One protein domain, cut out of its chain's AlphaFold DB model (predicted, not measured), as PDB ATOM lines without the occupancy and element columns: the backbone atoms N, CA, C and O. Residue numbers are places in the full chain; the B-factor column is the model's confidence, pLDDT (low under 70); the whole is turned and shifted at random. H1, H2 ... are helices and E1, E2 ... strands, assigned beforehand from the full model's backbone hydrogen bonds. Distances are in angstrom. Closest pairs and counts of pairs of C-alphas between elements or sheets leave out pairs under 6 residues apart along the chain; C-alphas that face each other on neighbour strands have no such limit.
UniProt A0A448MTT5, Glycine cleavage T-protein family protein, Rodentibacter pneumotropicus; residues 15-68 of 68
ATOM      1  N   ALA A  15      -2.217 -12.446 -52.953       98.00
ATOM      2  CA  ALA A  15      -3.317 -13.371 -52.728       98.00
ATOM      3  C   ALA A  15      -4.632 -12.633 -52.974       98.00
ATOM      4  O   ALA A  15      -4.947 -11.669 -52.273       98.00
ATOM      5  N   GLN A  16      -5.391 -13.103 -53.964       98.38
ATOM      6  CA  GLN A  16      -6.638 -12.485 -54.395       98.38
ATOM      7  C   GLN A  16      -7.761 -13.518 -54.532       98.38
ATOM      8  O   GLN A  16      -7.540 -14.630 -55.014       98.38
ATOM      9  N   GLY A  17      -8.971 -13.132 -54.134       98.38
ATOM     10  CA  GLY A  17     -10.195 -13.910 -54.304       98.38
ATOM     11  C   GLY A  17     -11.096 -13.874 -53.073       98.38
ATOM     12  O   GLY A  17     -10.676 -13.486 -51.983       98.38
ATOM     13  N   THR A  18     -12.330 -14.344 -53.241       98.12
ATOM     14  CA  THR A  18     -13.376 -14.332 -52.201       98.12
ATOM     15  C   THR A  18     -12.993 -15.096 -50.933       98.12
ATOM     16  O   THR A  18     -13.486 -14.787 -49.853       98.12
ATOM     17  N   ASP A  19     -12.099 -16.081 -51.050       98.12
ATOM     18  CA  ASP A  19     -11.620 -16.897 -49.931       98.12
ATOM     19  C   ASP A  19     -10.249 -16.458 -49.391       98.12
ATOM     20  O   ASP A  19      -9.716 -17.117 -48.497       98.12
ATOM     21  N   ALA A  20      -9.655 -15.369 -49.898       98.38
ATOM     22  CA  ALA A  20      -8.287 -14.975 -49.550       98.38
ATOM     23  C   ALA A  20      -8.105 -14.743 -48.041       98.38
ATOM     24  O   ALA A  20      -7.194 -15.311 -47.441       98.38
ATOM     25  N   GLU A  21      -8.996 -13.976 -47.404       98.25
ATOM     26  CA  GLU A  21      -8.932 -13.717 -45.960       98.25
ATOM     27  C   GLU A  21      -9.084 -15.004 -45.140       98.25
ATOM     28  O   GLU A  21      -8.286 -15.264 -44.240       98.25
ATOM     29  N   LYS A  22     -10.058 -15.851 -45.492       98.19
ATOM     30  CA  LYS A  22     -10.294 -17.128 -44.805       98.19
ATOM     31  C   LYS A  22      -9.106 -18.077 -44.953       98.19
ATOM     32  O   LYS A  22      -8.716 -18.727 -43.984       98.19
ATOM     33  N   TYR A  23      -8.543 -18.165 -46.155       97.94
ATOM     34  CA  TYR A  23      -7.370 -18.981 -46.434       97.94
ATOM     35  C   TYR A  23      -6.165 -18.489 -45.629       97.94
ATOM     36  O   TYR A  23      -5.572 -19.262 -44.882       97.94
ATOM     37  N   LEU A  24      -5.838 -17.197 -45.711       97.75
ATOM     38  CA  LEU A  24      -4.686 -16.625 -45.016       97.75
ATOM     39  C   LEU A  24      -4.822 -16.693 -43.492       97.75
ATOM     40  O   LEU A  24      -3.836 -17.000 -42.826       97.75
ATOM     41  N   GLN A  25      -6.023 -16.511 -42.935       98.00
ATOM     42  CA  GLN A  25      -6.284 -16.690 -41.501       98.00
ATOM     43  C   GLN A  25      -5.902 -18.097 -41.005       98.00
ATOM     44  O   GLN A  25      -5.465 -18.250 -39.867       98.00
ATOM     45  N   GLY A  26      -6.059 -19.127 -41.843       96.00
ATOM     46  CA  GLY A  26      -5.683 -20.505 -41.510       96.00
ATOM     47  C   GLY A  26      -4.201 -20.832 -41.720       96.00
ATOM     48  O   GLY A  26      -3.721 -21.829 -41.188       96.00
ATOM     49  N   GLN A  27      -3.477 -20.013 -42.486       96.06
ATOM     50  CA  GLN A  27      -2.097 -20.288 -42.906       96.06
ATOM     51  C   GLN A  27      -1.048 -19.446 -42.168       96.06
ATOM     52  O   GLN A  27       0.147 -19.754 -42.239       96.06
ATOM     53  N   LEU A  28      -1.479 -18.361 -41.526       97.38
ATOM     54  CA  LEU A  28      -0.627 -17.334 -40.947       97.38
ATOM     55  C   LEU A  28      -0.745 -17.289 -39.426       97.38
ATOM     56  O   LEU A  28      -1.780 -17.603 -38.852       97.38
ATOM     57  N   THR A  29       0.321 -16.848 -38.760       97.56
ATOM     58  CA  THR A  29       0.362 -16.756 -37.290       97.56
ATOM     59  C   THR A  29      -0.358 -15.534 -36.710       97.56
ATOM     60  O   THR A  29      -0.456 -15.409 -35.493       97.56
ATOM     61  N   THR A  30      -0.798 -14.595 -37.549       97.50
ATOM     62  CA  THR A  30      -1.449 -13.334 -37.153       97.50
ATOM     63  C   THR A  30      -2.964 -13.412 -37.316       97.50
ATOM     64  O   THR A  30      -3.461 -14.158 -38.153       97.50
ATOM     65  N   ASP A  31      -3.695 -12.571 -36.584       98.12
ATOM     66  CA  ASP A  31      -5.106 -12.299 -36.866       98.12
ATOM     67  C   ASP A  31      -5.235 -11.451 -38.146       98.12
ATOM     68  O   ASP A  31      -4.958 -10.251 -38.150       98.12
ATOM     69  N   VAL A  32      -5.574 -12.102 -39.260       98.00
ATOM     70  CA  VAL A  32      -5.760 -11.501 -40.591       98.00
ATOM     71  C   VAL A  32      -7.136 -10.842 -40.702       98.00
ATOM     72  O   VAL A  32      -7.276  -9.783 -41.325       98.00
ATOM     73  N   VAL A  33      -8.152 -11.441 -40.078       97.88
ATOM     74  CA  VAL A  33      -9.525 -10.914 -40.069       97.88
ATOM     75  C   VAL A  33      -9.571  -9.592 -39.301       97.88
ATOM     76  O   VAL A  33     -10.114  -8.609 -39.806       97.88
ATOM     77  N   GLY A  34      -8.932  -9.537 -38.129       97.88
ATOM     78  CA  GLY A  34      -8.836  -8.335 -37.296       97.88
ATOM     79  C   GLY A  34      -7.904  -7.244 -37.835       97.88
ATOM     80  O   GLY A  34      -7.947  -6.108 -37.358       97.88
ATOM     81  N   LEU A  35      -7.074  -7.542 -38.842       98.25
ATOM     82  CA  LEU A  35      -6.233  -6.539 -39.492       98.25
ATOM     83  C   LEU A  35      -7.112  -5.565 -40.294       98.25
ATOM     84  O   LEU A  35      -7.959  -5.981 -41.086       98.25
ATOM     85  N   ALA A  36      -6.908  -4.262 -40.105       98.38
ATOM     86  CA  ALA A  36      -7.632  -3.238 -40.855       98.38
ATOM     87  C   ALA A  36      -7.136  -3.150 -42.309       98.38
ATOM     88  O   ALA A  36      -5.947  -3.314 -42.584       98.38
ATOM     89  N   SER A  37      -8.030  -2.836 -43.247       97.94
ATOM     90  CA  SER A  37      -7.636  -2.525 -44.626       97.94
ATOM     91  C   SER A  37      -6.676  -1.329 -44.664       97.94
ATOM     92  O   SER A  37      -6.877  -0.331 -43.974       97.94
ATOM     93  N   GLY A  38      -5.616  -1.441 -45.458       98.00
ATOM     94  CA  GLY A  38      -4.495  -0.503 -45.521       98.00
ATOM     95  C   GLY A  38      -3.432  -0.703 -44.435       98.00
ATOM     96  O   GLY A  38      -2.370  -0.085 -44.512       98.00
ATOM     97  N   ALA A  39      -3.671  -1.559 -43.435       98.38
ATOM     98  CA  ALA A  39      -2.695  -1.843 -42.391       98.38
ATOM     99  C   ALA A  39      -1.741  -2.975 -42.790       98.38
ATOM    100  O   ALA A  39      -2.054  -3.842 -43.611       98.38
ATOM    101  N   THR A  40      -0.564  -2.977 -42.157       98.25
ATOM    102  CA  THR A  40       0.423  -4.049 -42.311       98.25
ATOM    103  C   THR A  40       0.766  -4.681 -40.977       98.25
ATOM    104  O   THR A  40       0.752  -4.011 -39.943       98.25
ATOM    105  N   THR A  41       1.141  -5.953 -41.008       98.25
ATOM    106  CA  THR A  41       1.656  -6.675 -39.843       98.25
ATOM    107  C   THR A  41       2.799  -7.601 -40.246       98.25
ATOM    108  O   THR A  41       2.954  -7.928 -41.424       98.25
ATOM    109  N   ILE A  42       3.623  -8.007 -39.282       98.19
ATOM    110  CA  ILE A  42       4.603  -9.080 -39.486       98.19
ATOM    111  C   ILE A  42       3.913 -10.398 -39.157       98.19
ATOM    112  O   ILE A  42       3.255 -10.523 -38.127       98.19
ATOM    113  N   THR A  43       4.084 -11.382 -40.028       98.19
ATOM    114  CA  THR A  43       3.496 -12.709 -39.882       98.19
ATOM    115  C   THR A  43       4.492 -13.788 -40.284       98.19
ATOM    116  O   THR A  43       5.534 -13.498 -40.878       98.19
ATOM    117  N   ALA A  44       4.164 -15.036 -39.968       98.12
ATOM    118  CA  ALA A  44       4.892 -16.198 -40.428       98.12
ATOM    119  C   ALA A  44       3.965 -17.231 -41.077       98.12
ATOM    120  O   ALA A  44       2.819 -17.405 -40.662       98.12
ATOM    121  N   HIS A  45       4.506 -17.954 -42.058       96.81
ATOM    122  CA  HIS A  45       3.988 -19.259 -42.454       96.81
ATOM    123  C   HIS A  45       4.695 -20.339 -41.645       96.81
ATOM    124  O   HIS A  45       5.929 -20.376 -41.597       96.81
ATOM    125  N   CYS A  46       3.912 -21.247 -41.069       96.38
ATOM    126  CA  CYS A  46       4.421 -22.389 -40.323       96.38
ATOM    127  C   CYS A  46       4.072 -23.710 -41.013       96.38
ATOM    128  O   CYS A  46       3.092 -23.808 -41.750       96.38
ATOM    129  N   ASP A  47       4.874 -24.741 -40.764       94.62
ATOM    130  CA  ASP A  47       4.494 -26.118 -41.062       94.62
ATOM    131  C   ASP A  47       3.430 -26.629 -40.056       94.62
ATOM    132  O   ASP A  47       3.197 -26.001 -39.016       94.62
ATOM    133  N   PRO A  48       2.796 -27.794 -40.299       92.75
ATOM    134  CA  PRO A  48       1.806 -28.360 -39.374       92.75
ATOM    135  C   PRO A  48       2.343 -28.720 -37.977       92.75
ATOM    136  O   PRO A  48       1.560 -29.020 -37.081       92.75
ATOM    137  N   LYS A  49       3.669 -28.729 -37.777       95.12
ATOM    138  CA  LYS A  49       4.321 -28.945 -36.475       95.12
ATOM    139  C   LYS A  49       4.640 -27.625 -35.763       95.12
ATOM    140  O   LYS A  49       5.226 -27.658 -34.682       95.12
ATOM    141  N   GLY A  50       4.280 -26.483 -36.352       92.06
ATOM    142  CA  GLY A  50       4.535 -25.150 -35.815       92.06
ATOM    143  C   GLY A  50       5.938 -24.605 -36.103       92.06
ATOM    144  O   GLY A  50       6.323 -23.603 -35.505       92.06
ATOM    145  N   LYS A  51       6.724 -25.228 -36.993       96.69
ATOM    146  CA  LYS A  51       8.030 -24.686 -37.396       96.69
ATOM    147  C   LYS A  51       7.849 -23.575 -38.418       96.69
ATOM    148  O   LYS A  51       7.105 -23.735 -39.377       96.69
ATOM    149  N   VAL A  52       8.577 -22.478 -38.242       97.38
ATOM    150  CA  VAL A  52       8.532 -21.330 -39.154       97.38
ATOM    151  C   VAL A  52       9.242 -21.658 -40.468       97.38
ATOM    152  O   VAL A  52      10.424 -21.994 -40.463       97.38
ATOM    153  N   ASN A  53       8.528 -21.501 -41.583       95.62
ATOM    154  CA  ASN A  53       9.060 -21.644 -42.940       95.62
ATOM    155  C   ASN A  53       9.435 -20.291 -43.556       95.62
ATOM    156  O   ASN A  53      10.435 -20.191 -44.261       95.62
ATOM    157  N   ALA A  54       8.640 -19.251 -43.295       95.38
ATOM    158  CA  ALA A  54       8.868 -17.905 -43.813       95.38
ATOM    159  C   ALA A  54       8.333 -16.854 -42.838       95.38
ATOM    160  O   ALA A  54       7.306 -17.081 -42.202       95.38
ATOM    161  N   ILE A  55       9.012 -15.708 -42.758       97.12
ATOM    162  CA  ILE A  55       8.585 -14.518 -42.014       97.12
ATOM    163  C   ILE A  55       8.557 -13.354 -42.995       97.12
ATOM    164  O   ILE A  55       9.536 -13.128 -43.706       97.12
ATOM    165  N   PHE A  56       7.453 -12.620 -43.030       97.06
ATOM    166  CA  PHE A  56       7.246 -11.548 -43.999       97.06
ATOM    167  C   PHE A  56       6.235 -10.524 -43.490       97.06
ATOM    168  O   PHE A  56       5.654 -10.662 -42.408       97.06
ATOM    169  N   ARG A  57       6.056  -9.452 -44.265       97.50
ATOM    170  CA  ARG A  57       5.086  -8.401 -43.975       97.50
ATOM    171  C   ARG A  57       3.840  -8.630 -44.812       97.50
ATOM    172  O   ARG A  57       3.918  -8.578 -46.027       97.50
ATOM    173  N   LEU A  58       2.705  -8.809 -44.152       98.44
ATOM    174  CA  LEU A  58       1.404  -8.854 -44.804       98.44
ATOM    175  C   LEU A  58       0.814  -7.445 -44.861       98.44
ATOM    176  O   LEU A  58       0.772  -6.756 -43.840       98.44
ATOM    177  N   LEU A  59       0.330  -7.042 -46.029       98.56
ATOM    178  CA  LEU A  59      -0.525  -5.880 -46.249       98.56
ATOM    179  C   LEU A  59      -1.933  -6.366 -46.598       98.56
ATOM    180  O   LEU A  59      -2.106  -7.115 -47.561       98.56
ATOM    181  N   LYS A  60      -2.941  -5.901 -45.857       98.56
ATOM    182  CA  LYS A  60      -4.349  -6.098 -46.220       98.56
ATOM    183  C   LYS A  60      -4.817  -4.929 -47.068       98.56
ATOM    184  O   LYS A  60      -4.824  -3.801 -46.585       98.56
ATOM    185  N   VAL A  61      -5.230  -5.177 -48.305       98.50
ATOM    186  CA  VAL A  61      -5.855  -4.147 -49.152       98.50
ATOM    187  C   VAL A  61      -7.367  -4.168 -48.947       98.50
ATOM    188  O   VAL A  61      -7.981  -3.127 -48.720       98.50
ATOM    189  N   SER A  62      -7.953  -5.365 -48.950       98.31
ATOM    190  CA  SER A  62      -9.361  -5.635 -48.653       98.31
ATOM    191  C   SER A  62      -9.510  -7.043 -48.057       98.31
ATOM    192  O   SER A  62      -8.513  -7.727 -47.832       98.31
ATOM    193  N   SER A  63     -10.737  -7.505 -47.807       97.62
ATOM    194  CA  SER A  63     -11.002  -8.907 -47.433       97.62
ATOM    195  C   SER A  63     -10.689  -9.908 -48.556       97.62
ATOM    196  O   SER A  63     -10.587 -11.105 -48.308       97.62
ATOM    197  N   GLU A  64     -10.519  -9.439 -49.793       98.38
ATOM    198  CA  GLU A  64     -10.307 -10.287 -50.974       98.38
ATOM    199  C   GLU A  64      -8.953 -10.051 -51.649       98.38
ATOM    200  O   GLU A  64      -8.687 -10.639 -52.694       98.38
ATOM    201  N   GLN A  65      -8.100  -9.180 -51.099       98.50
ATOM    202  CA  GLN A  65      -6.818  -8.830 -51.707       98.50
ATOM    203  C   GLN A  65      -5.757  -8.503 -50.652       98.50
ATOM    204  O   GLN A  65      -5.928  -7.611 -49.812       98.50
ATOM    205  N   PHE A  66      -4.631  -9.209 -50.740       98.62
ATOM    206  CA  PHE A  66      -3.485  -9.089 -49.845       98.62
ATOM    207  C   PHE A  66      -2.175  -9.114 -50.632       98.62
ATOM    208  O   PHE A  66      -2.074  -9.798 -51.649       98.62
ATOM    209  N   PHE A  67      -1.158  -8.435 -50.102       98.31
ATOM    210  CA  PHE A  67       0.213  -8.489 -50.608       98.31
ATOM    211  C   PHE A  67       1.179  -8.916 -49.505       98.31
ATOM    212  O   PHE A  67       1.028  -8.464 -48.365       98.31
ATOM    213  N   TYR A  68       2.161  -9.757 -49.829       92.81
ATOM    214  CA  TYR A  68       3.186 -10.196 -48.882       92.81
ATOM    215  C   TYR A  68       4.490 -10.686 -49.510       92.81
ATOM    216  O   TYR A  68       4.499 -10.957 -50.729       92.81
TER     217      TYR A  68
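What this domain is: This is residues 15 to 68 of the 68 residues of the protein "Glycine cleavage T-protein family protein" of Rodentibacter pneumotropicus (UniProt A0A448MTT5). A long two-stranded hairpin, E1 and E2, makes the length of this small domain and bends along its way; the short E3 folds back beside the last part of E2, and one short helix, H1, sits on the inner side of the bend. From H1 a stretch with no named element, residues 28 to 39, leads back to the beginning of E1. The printed part has 54 residues, with one named helix and three named strands in the order H1, E1, E2, E3; the sheet runs E1, E2, E3, antiparallel throughout, and the class is mixed, helices and strands. The whole is compact, with a radius of gyration of the C-alphas of 10.5 A, and its spans of 29 by 19 by 16 A are only just elongated.

Where its parts are: Start at Ala 15 and go on to C-alpha 20 at (-8.287, -14.975, -49.550), where H1 begins; it covers residues 20 to 27 and is 10.5 A long. Find C-alpha 40 at (0.423, -4.049, -42.311); from there E1 runs through residues 40 to 46, 18.9 A. E2, residues 52 to 62, is the longest strand at 25.6 A and bends by 60 degrees at residue 55. E3, residues 65 to 67, ends at C-alpha 67, at (0.213, -8.489, -50.608).

How they stand to each other: Look first at the sheet, a meander, each strand the antiparallel neighbour of the one before. In the hairpin E1 and E2, N 43 and O 56 are 2.9 A apart and N 58 and O 41 2.9 A, within hydrogen-bond range. In the hairpin E2 and E3, look for N 59 and O 67, 2.8 A apart. The pairing is staggered: E2 pairs with E1 over its residues 52 to 59 and with E3 over its residues 59 to 62. The edge strands E1 and E3 are apart. Residues 15 to 16 pair with residues 65 to 66 of E3, antiparallel. H1 is on the sheet at a height of 5.2 A, over none of its strands. Its closest C-alphas to E1 are those of Gln 27 and His 45, 6.2 A, and to E3 those of Ala 20 and Gln 65, 6.7 A. In H1 every O i to N i+4 pair is within hydrogen-bond range.

The domain as a whole: The two C-alphas farthest apart are those of Gly 38 and Lys 49, 31.1 A. The sheet is only just strongly twisted, its C-alphas lying up to 4.1 A off the best plane. The link from H1 to E1 is long, with 12 residues; those from E1 to E2 and from E2 to E3 are tight. The printed part has no cut and ends at Tyr 68, the chain's last residue. The mean pLDDT of the printed part is 97.4, and no printed residue is under 70.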